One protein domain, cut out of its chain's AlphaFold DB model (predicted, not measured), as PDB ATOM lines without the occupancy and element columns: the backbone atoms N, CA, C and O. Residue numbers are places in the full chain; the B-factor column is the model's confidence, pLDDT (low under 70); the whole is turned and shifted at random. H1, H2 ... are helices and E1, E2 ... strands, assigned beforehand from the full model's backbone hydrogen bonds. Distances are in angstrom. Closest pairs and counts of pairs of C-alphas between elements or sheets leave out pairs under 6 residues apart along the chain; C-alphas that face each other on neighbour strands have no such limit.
ATOM      1  N   GLN A   3      37.478  -8.870   7.045       83.81
ATOM      2  CA  GLN A   3      38.297  -9.955   6.514       83.81
ATOM      3  C   GLN A   3      37.655 -11.305   6.821       83.81
ATOM      4  O   GLN A   3      37.116 -11.505   7.910       83.81
ATOM      5  N   LEU A   4      37.751 -12.250   5.890       84.19
ATOM      6  CA  LEU A   4      37.436 -13.651   6.140       84.19
ATOM      7  C   LEU A   4      38.716 -14.387   6.506       84.19
ATOM      8  O   LEU A   4      39.668 -14.439   5.728       84.19
ATOM      9  N   ARG A   5      38.736 -14.961   7.704       86.81
ATOM     10  CA  ARG A   5      39.820 -15.813   8.172       86.81
ATOM     11  C   ARG A   5      39.383 -17.262   8.076       86.81
ATOM     12  O   ARG A   5      38.396 -17.632   8.701       86.81
ATOM     13  N   ILE A   6      40.154 -18.073   7.361       87.50
ATOM     14  CA  ILE A   6      39.942 -19.518   7.273       87.50
ATOM     15  C   ILE A   6      41.184 -20.230   7.803       87.50
ATOM     16  O   ILE A   6      42.319 -19.871   7.468       87.50
ATOM     17  N   VAL A   7      40.956 -21.235   8.643       89.06
ATOM     18  CA  VAL A   7      41.962 -22.199   9.088       89.06
ATOM     19  C   VAL A   7      41.601 -23.554   8.503       89.06
ATOM     20  O   VAL A   7      40.462 -24.004   8.630       89.06
ATOM     21  N   TYR A   8      42.567 -24.205   7.872       90.12
ATOM     22  CA  TYR A   8      42.378 -25.505   7.241       90.12
ATOM     23  C   TYR A   8      43.576 -26.417   7.492       90.12
ATOM     24  O   TYR A   8      44.702 -25.956   7.697       90.12
ATOM     25  N   ASP A   9      43.310 -27.715   7.499       88.88
ATOM     26  CA  ASP A   9      44.309 -28.771   7.581       88.88
ATOM     27  C   ASP A   9      44.733 -29.178   6.169       88.88
ATOM     28  O   ASP A   9      43.879 -29.481   5.332       88.88
ATOM     29  N   THR A  10      46.038 -29.173   5.893       86.69
ATOM     30  CA  THR A  10      46.552 -29.529   4.565       86.69
ATOM     31  C   THR A  10      46.554 -31.036   4.317       86.69
ATOM     32  O   THR A  10      46.838 -31.463   3.201       86.69
ATOM     33  N   GLY A  11      46.269 -31.853   5.338       83.44
ATOM     34  CA  GLY A  11      46.393 -33.310   5.258       83.44
ATOM     35  C   GLY A  11      47.848 -33.793   5.255       83.44
ATOM     36  O   GLY A  11      48.101 -34.992   5.157       83.44
ATOM     37  N   GLU A  12      48.810 -32.877   5.385       87.25
ATOM     38  CA  GLU A  12      50.232 -33.182   5.500       87.25
ATOM     39  C   GLU A  12      50.635 -33.251   6.977       87.25
ATOM     40  O   GLU A  12      50.176 -32.466   7.812       87.25
ATOM     41  N   LEU A  13      51.543 -34.169   7.304       87.88
ATOM     42  CA  LEU A  13      52.131 -34.263   8.636       87.88
ATOM     43  C   LEU A  13      53.485 -33.550   8.658       87.88
ATOM     44  O   LEU A  13      54.350 -33.795   7.821       87.88
ATOM     45  N   GLY A  14      53.678 -32.678   9.645       84.69
ATOM     46  CA  GLY A  14      54.971 -32.060   9.922       84.69
ATOM     47  C   GLY A  14      55.957 -33.038  10.570       84.69
ATOM     48  O   GLY A  14      55.601 -34.161  10.925       84.69
ATOM     49  N   GLN A  15      57.190 -32.576  10.810       82.12
ATOM     50  CA  GLN A  15      58.289 -33.400  11.354       82.12
ATOM     51  C   GLN A  15      57.957 -34.141  12.662       82.12
ATOM     52  O   GLN A  15      58.526 -35.191  12.932       82.12
ATOM     53  N   ASN A  16      57.003 -33.638  13.448       90.06
ATOM     54  CA  ASN A  16      56.612 -34.226  14.732       90.06
ATOM     55  C   ASN A  16      55.309 -35.044  14.642       90.06
ATOM     56  O   ASN A  16      54.599 -35.153  15.640       90.06
ATOM     57  N   ALA A  17      54.939 -35.521  13.446       82.69
ATOM     58  CA  ALA A  17      53.655 -36.172  13.157       82.69
ATOM     59  C   ALA A  17      52.425 -35.324  13.546       82.69
ATOM     60  O   ALA A  17      51.344 -35.844  13.820       82.69
ATOM     61  N   ARG A  18      52.585 -33.996  13.585       85.69
ATOM     62  CA  ARG A  18      51.485 -33.060  13.833       85.69
ATOM     63  C   ARG A  18      50.895 -32.605  12.498       85.69
ATOM     64  O   ARG A  18      51.687 -32.245  11.624       85.69
ATOM     65  N   PRO A  19      49.561 -32.565  12.349       84.31
ATOM     66  CA  PRO A  19      48.932 -32.043  11.143       84.31
ATOM     67  C   PRO A  19      49.352 -30.598  10.874       84.31
ATOM     68  O   PRO A  19      49.389 -29.766  11.792       84.31
ATOM     69  N   ILE A  20      49.690 -30.305   9.623       88.62
ATOM     70  CA  ILE A  20      50.032 -28.957   9.188       88.62
ATOM     71  C   ILE A  20      48.736 -28.186   8.968       88.62
ATOM     72  O   ILE A  20      47.957 -28.442   8.055       88.62
ATOM     73  N   ARG A  21      48.531 -27.175   9.811       90.00
ATOM     74  CA  ARG A  21      47.416 -26.241   9.679       90.00
ATOM     75  C   ARG A  21      47.893 -24.964   9.019       90.00
ATOM     76  O   ARG A  21      48.911 -24.395   9.417       90.00
ATOM     77  N   ARG A  22      47.130 -24.478   8.046       87.94
ATOM     78  CA  ARG A  22      47.357 -23.184   7.408       87.94
ATOM     79  C   ARG A  22      46.248 -22.216   7.775       87.94
ATOM     80  O   ARG A  22      45.103 -22.598   8.000       87.94
ATOM     81  N   ARG A  23      46.626 -20.943   7.856       88.00
ATOM     82  CA  ARG A  23      45.732 -19.830   8.160       88.00
ATOM     83  C   ARG A  23      45.846 -18.800   7.053       88.00
ATOM     84  O   ARG A  23      46.931 -18.263   6.840       88.00
ATOM     85  N   THR A  24      44.719 -18.473   6.440       85.75
ATOM     86  CA  THR A  24      44.632 -17.434   5.415       85.75
ATOM     87  C   THR A  24      43.626 -16.377   5.852       85.75
ATOM     88  O   THR A  24      42.571 -16.702   6.398       85.75
ATOM     89  N   ALA A  25      43.976 -15.106   5.653       83.94
ATOM     90  CA  ALA A  25      43.084 -13.971   5.847       83.94
ATOM     91  C   ALA A  25      42.870 -13.297   4.491       83.94
ATOM     92  O   ALA A  25      43.834 -12.908   3.836       83.94
ATOM     93  N   LEU A  26      41.613 -13.197   4.076       84.12
ATOM     94  CA  LEU A  26      41.199 -12.609   2.810       84.12
ATOM     95  C   LEU A  26      40.445 -11.321   3.099       84.12
ATOM     96  O   LEU A  26      39.564 -11.295   3.958       84.12
ATOM     97  N   VAL A  27      40.789 -10.251   2.389       81.56
ATOM     98  CA  VAL A  27      40.039  -8.998   2.477       81.56
ATOM     99  C   VAL A  27      38.692  -9.204   1.798       81.56
ATOM    100  O   VAL A  27      38.637  -9.625   0.645       81.56
ATOM    101  N   ILE A  28      37.614  -8.913   2.525       74.44
ATOM    102  CA  ILE A  28      36.263  -8.850   1.971       74.44
ATOM    103  C   ILE A  28      35.796  -7.414   2.163       74.44
ATOM    104  O   ILE A  28      35.430  -7.008   3.266       74.44
ATOM    105  N   SER A  29      35.863  -6.630   1.097       74.81
ATOM    106  CA  SER A  29      35.323  -5.276   1.041       74.81
ATOM    107  C   SER A  29      34.506  -5.107  -0.230       74.81
ATOM    108  O   SER A  29      34.689  -5.847  -1.196       74.81
ATOM    109  N   ASP A  30      33.639  -4.098  -0.240       68.94
ATOM    110  CA  ASP A  30      32.898  -3.701  -1.444       68.94
ATOM    111  C   ASP A  30      33.840  -3.164  -2.547       68.94
ATOM    112  O   ASP A  30      33.457  -3.035  -3.704       68.94
ATOM    113  N   GLU A  31      35.103  -2.909  -2.194       74.88
ATOM    114  CA  GLU A  31      36.196  -2.451  -3.060       74.88
ATOM    115  C   GLU A  31      37.153  -3.598  -3.442       74.88
ATOM    116  O   GLU A  31      38.309  -3.358  -3.795       74.88
ATOM    117  N   ALA A  32      36.719  -4.857  -3.313       74.00
ATOM    118  CA  ALA A  32      37.553  -6.008  -3.636       74.00
ATOM    119  C   ALA A  32      38.083  -5.918  -5.076       74.00
ATOM    120  O   ALA A  32      37.332  -5.764  -6.040       74.00
ATOM    121  N   THR A  33      39.401  -6.037  -5.227       83.62
ATOM    122  CA  THR A  33      40.040  -6.055  -6.546       83.62
ATOM    123  C   THR A  33      39.870  -7.423  -7.209       83.62
ATOM    124  O   THR A  33      39.647  -8.430  -6.531       83.62
ATOM    125  N   ALA A  34      40.065  -7.502  -8.531       85.19
ATOM    126  CA  ALA A  34      40.085  -8.781  -9.249       85.19
ATOM    127  C   ALA A  34      41.081  -9.785  -8.631       85.19
ATOM    128  O   ALA A  34      40.768 -10.964  -8.488       85.19
ATOM    129  N   GLN A  35      42.231  -9.297  -8.157       84.62
ATOM    130  CA  GLN A  35      43.231 -10.115  -7.474       84.62
ATOM    131  C   GLN A  35      42.714 -10.687  -6.143       84.62
ATOM    132  O   GLN A  35      43.008 -11.836  -5.812       84.62
ATOM    133  N   ASN A  36      41.925  -9.924  -5.377       82.19
ATOM    134  CA  ASN A  36      41.302 -10.445  -4.157       82.19
ATOM    135  C   ASN A  36      40.310 -11.568  -4.486       82.19
ATOM    136  O   ASN A  36      40.307 -12.595  -3.808       82.19
ATOM    137  N   CYS A  37      39.520 -11.404  -5.548       82.69
ATOM    138  CA  CYS A  37      38.592 -12.431  -6.015       82.69
ATOM    139  C   CYS A  37      39.321 -13.711  -6.452       82.69
ATOM    140  O   CYS A  37      38.922 -14.802  -6.051       82.69
ATOM    141  N   GLU A  38      40.423 -13.598  -7.198       88.19
ATOM    142  CA  GLU A  38      41.252 -14.749  -7.584       88.19
ATOM    143  C   GLU A  38      41.813 -15.492  -6.365       88.19
ATOM    144  O   GLU A  38      41.735 -16.719  -6.300       88.19
ATOM    145  N   GLN A  39      42.318 -14.764  -5.364       85.38
ATOM    146  CA  GLN A  39      42.823 -15.356  -4.119       85.38
ATOM    147  C   GLN A  39      41.730 -16.097  -3.342       85.38
ATOM    148  O   GLN A  39      41.989 -17.163  -2.779       85.38
ATOM    149  N   ILE A  40      40.506 -15.556  -3.319       84.38
ATOM    150  CA  ILE A  40      39.351 -16.213  -2.698       84.38
ATOM    151  C   ILE A  40      39.028 -17.514  -3.441       84.38
ATOM    152  O   ILE A  40      38.910 -18.559  -2.804       84.38
ATOM    153  N   VAL A  41      38.925 -17.474  -4.773       85.81
ATOM    154  CA  VAL A  41      38.597 -18.654  -5.591       85.81
ATOM    155  C   VAL A  41      39.651 -19.749  -5.438       85.81
ATOM    156  O   VAL A  41      39.294 -20.898  -5.195       85.81
ATOM    157  N   GLN A  42      40.939 -19.407  -5.504       87.50
ATOM    158  CA  GLN A  42      42.030 -20.368  -5.315       87.50
ATOM    159  C   GLN A  42      42.005 -21.006  -3.923       87.50
ATOM    160  O   GLN A  42      42.244 -22.206  -3.782       87.50
ATOM    161  N   LEU A  43      41.695 -20.220  -2.886       84.62
ATOM    162  CA  LEU A  43      41.555 -20.766  -1.545       84.62
ATOM    163  C   LEU A  43      40.374 -21.739  -1.477       84.62
ATOM    164  O   LEU A  43      40.552 -22.845  -0.976       84.62
ATOM    165  N   LEU A  44      39.202 -21.357  -1.988       83.38
ATOM    166  CA  LEU A  44      38.014 -22.217  -1.980       83.38
ATOM    167  C   LEU A  44      38.243 -23.522  -2.755       83.38
ATOM    168  O   LEU A  44      37.873 -24.583  -2.259       83.38
ATOM    169  N   ASP A  45      38.916 -23.465  -3.906       86.19
ATOM    170  CA  ASP A  45      39.306 -24.659  -4.662       86.19
ATOM    171  C   ASP A  45      40.247 -25.561  -3.845       86.19
ATOM    172  O   ASP A  45      40.059 -26.776  -3.789       86.19
ATOM    173  N   SER A  46      41.207 -24.988  -3.110       82.81
ATOM    174  CA  SER A  46      42.110 -25.772  -2.253       82.81
ATOM    175  C   SER A  46      41.388 -26.514  -1.120       82.81
ATOM    176  O   SER A  46      41.807 -27.606  -0.739       82.81
ATOM    177  N   LEU A  47      40.262 -25.985  -0.630       83.81
ATOM    178  CA  LEU A  47      39.435 -26.633   0.397       83.81
ATOM    179  C   LEU A  47      38.661 -27.855  -0.128       83.81
ATOM    180  O   LEU A  47      38.039 -28.562   0.654       83.81
ATOM    181  N   THR A  48      38.712 -28.154  -1.431       82.88
ATOM    182  CA  THR A  48      38.268 -29.461  -1.952       82.88
ATOM    183  C   THR A  48      39.267 -30.578  -1.639       82.88
ATOM    184  O   THR A  48      38.897 -31.750  -1.586       82.88
ATOM    185  N   LYS A  49      40.538 -30.217  -1.421       82.94
ATOM    186  CA  LYS A  49      41.643 -31.132  -1.092       82.94
ATOM    187  C   LYS A  49      42.004 -31.086   0.392       82.94
ATOM    188  O   LYS A  49      42.543 -32.051   0.923       82.94
ATOM    189  N   TYR A  50      41.720 -29.965   1.044       84.81
ATOM    190  CA  TYR A  50      42.062 -29.677   2.433       84.81
ATOM    191  C   TYR A  50      40.815 -29.598   3.307       84.81
ATOM    192  O   TYR A  50      39.753 -29.191   2.854       84.81
ATOM    193  N   THR A  51      40.935 -29.948   4.585       84.38
ATOM    194  CA  THR A  51      39.780 -29.912   5.494       84.38
ATOM    195  C   THR A  51      39.692 -28.552   6.170       84.38
ATOM    196  O   THR A  51      40.570 -28.190   6.955       84.38
ATOM    197  N   ALA A  52      38.635 -27.788   5.888       82.25
ATOM    198  CA  ALA A  52      38.349 -26.561   6.624       82.25
ATOM    199  C   ALA A  52      38.043 -26.895   8.092       82.25
ATOM    200  O   ALA A  52      37.182 -27.724   8.378       82.25
ATOM    201  N   LEU A  53      38.755 -26.252   9.015       86.25
ATOM    202  CA  LEU A  53      38.562 -26.436  10.453       86.25
ATOM    203  C   LEU A  53      37.695 -25.321  11.026       86.25
ATOM    204  O   LEU A  53      36.778 -25.573  11.799       86.25
ATOM    205  N   GLU A  54      37.992 -24.081  10.642       86.94
ATOM    206  CA  GLU A  54      37.331 -22.902  11.186       86.94
ATOM    207  C   GLU A  54      37.251 -21.786  10.142       86.94
ATOM    208  O   GLU A  54      38.193 -21.571   9.373       86.94
ATOM    209  N   ALA A  55      36.151 -21.031  10.159       84.50
ATOM    210  CA  ALA A  55      35.969 -19.831   9.353       84.50
ATOM    211  C   ALA A  55      35.342 -18.720  10.204       84.50
ATOM    212  O   ALA A  55      34.292 -18.913  10.813       84.50
ATOM    213  N   HIS A  56      35.986 -17.553  10.231       84.00
ATOM    214  CA  HIS A  56      35.583 -16.416  11.058       84.00
ATOM    215  C   HIS A  56      35.581 -15.130  10.236       84.00
ATOM    216  O   HIS A  56      36.546 -14.841   9.523       84.00
ATOM    217  N   MET A  57      34.534 -14.317  10.386       83.69
ATOM    218  CA  MET A  57      34.570 -12.930   9.930       83.69
ATOM    219  C   MET A  57      35.271 -12.083  10.993       83.69
ATOM    220  O   MET A  57      34.853 -12.047  12.147       83.69
ATOM    221  N   VAL A  58      36.341 -11.401  10.600       83.06
ATOM    222  CA  VAL A  58      37.129 -10.530  11.471       83.06
ATOM    223  C   VAL A  58      36.906  -9.085  11.049       83.06
ATOM    224  O   VAL A  58      37.081  -8.733   9.881       83.06
ATOM    225  N   ILE A  59      36.527  -8.243  12.008       80.69
ATOM    226  CA  ILE A  59      36.445  -6.795  11.826       80.69
ATOM    227  C   ILE A  59      37.753  -6.209  12.353       80.69
ATOM    228  O   ILE A  59      38.067  -6.335  13.533       80.69
ATOM    229  N   VAL A  60      38.539  -5.621  11.457       77.56
ATOM    230  CA  VAL A  60      39.778  -4.917  11.792       77.56
ATOM    231  C   VAL A  60      39.469  -3.427  11.816       77.56
ATOM    232  O   VAL A  60      39.223  -2.825  10.766       77.56
TER     233      VAL A  60
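AT A GLANCE: This is residues 3 to 60 of the 64 residues of an uncharacterized protein of Pseudothermotoga thermarum DSM 5069 (UniProt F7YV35). A long, twisted sheet of three strands has one helix, H1, packed over one face and running along the strands, while its other face is bare of helices. The tip of the E1 and E2 hairpin reaches one end of the long axis, and the link from E2 to H1 folds back at the other end, where residues 30 to 35 stick out, of which 34 and 35 belong to H1. The printed part has 58 residues with one named helix and three named strands, along the chain E1, E2, H1, E3; the sheet's order is E2, E1, E3, all antiparallel, and the class is mixed, helices and strands. The whole is loose, with a radius of gyration of the C-alphas of 12.9 A, and elongated, spanning 41 by 22 by 15 A.

IN THESE COORDINATES: Find C-alpha 3 at (38.297, -9.955, 6.514); from there E1, residues 3 to 13, runs 28.0 A to C-alpha 13 at (52.131, -34.263, 8.636). E2, residues 19 to 27, comes back over 26.2 A. Look next at residues 34 to 46 for H1, 18.5 A long. E3, residues 51 to 59, covers 24.2 A and ends at C-alpha 59, (36.445, -6.795, 11.826).

HOW THE PARTS SIT: Begin at E1, the inner strand, with the edge strands E2 and E3 as its neighbours. E1 and E2 form a hairpin, antiparallel at 159 degrees; look for N 4 and O 26 at 2.8 A and N 22 and O 8 at 2.9 A, both within hydrogen-bond range. E1 and E3 are antiparallel at 158 degrees, with N 5 and O 56 at 2.8 A within hydrogen-bond range. The sheet is twisted, its C-alphas lying up to 4.3 A off the best plane. H1 is on the sheet at a height of 9.6 A, two layers with the helix on one face. It lies over E2 and only just over E1, on which 3 of its C-alphas fall, and runs along the strands, at 24 degrees to E2 on the local plane. Its closest C-alphas to E2 are those of Ile 40 and Leu 26, 6.8 A apart. E2, H1 and E3 make a split strand-helix-strand unit, two strands running the same way with E1 between them in the sheet; its crossover is right-handed. In H1 every O i to N i+4 pair is within hydrogen-bond range.

THE WHOLE: The two C-alphas farthest apart are those of Asn 16 and Asp 30, 41.9 A. The printed part has no cut. The links E1 to E2 and H1 to E3 are tight, E2 to H1 is short, and no link is long. The mean pLDDT of the printed part is 84.1; look at residue 30 for the one value under 70.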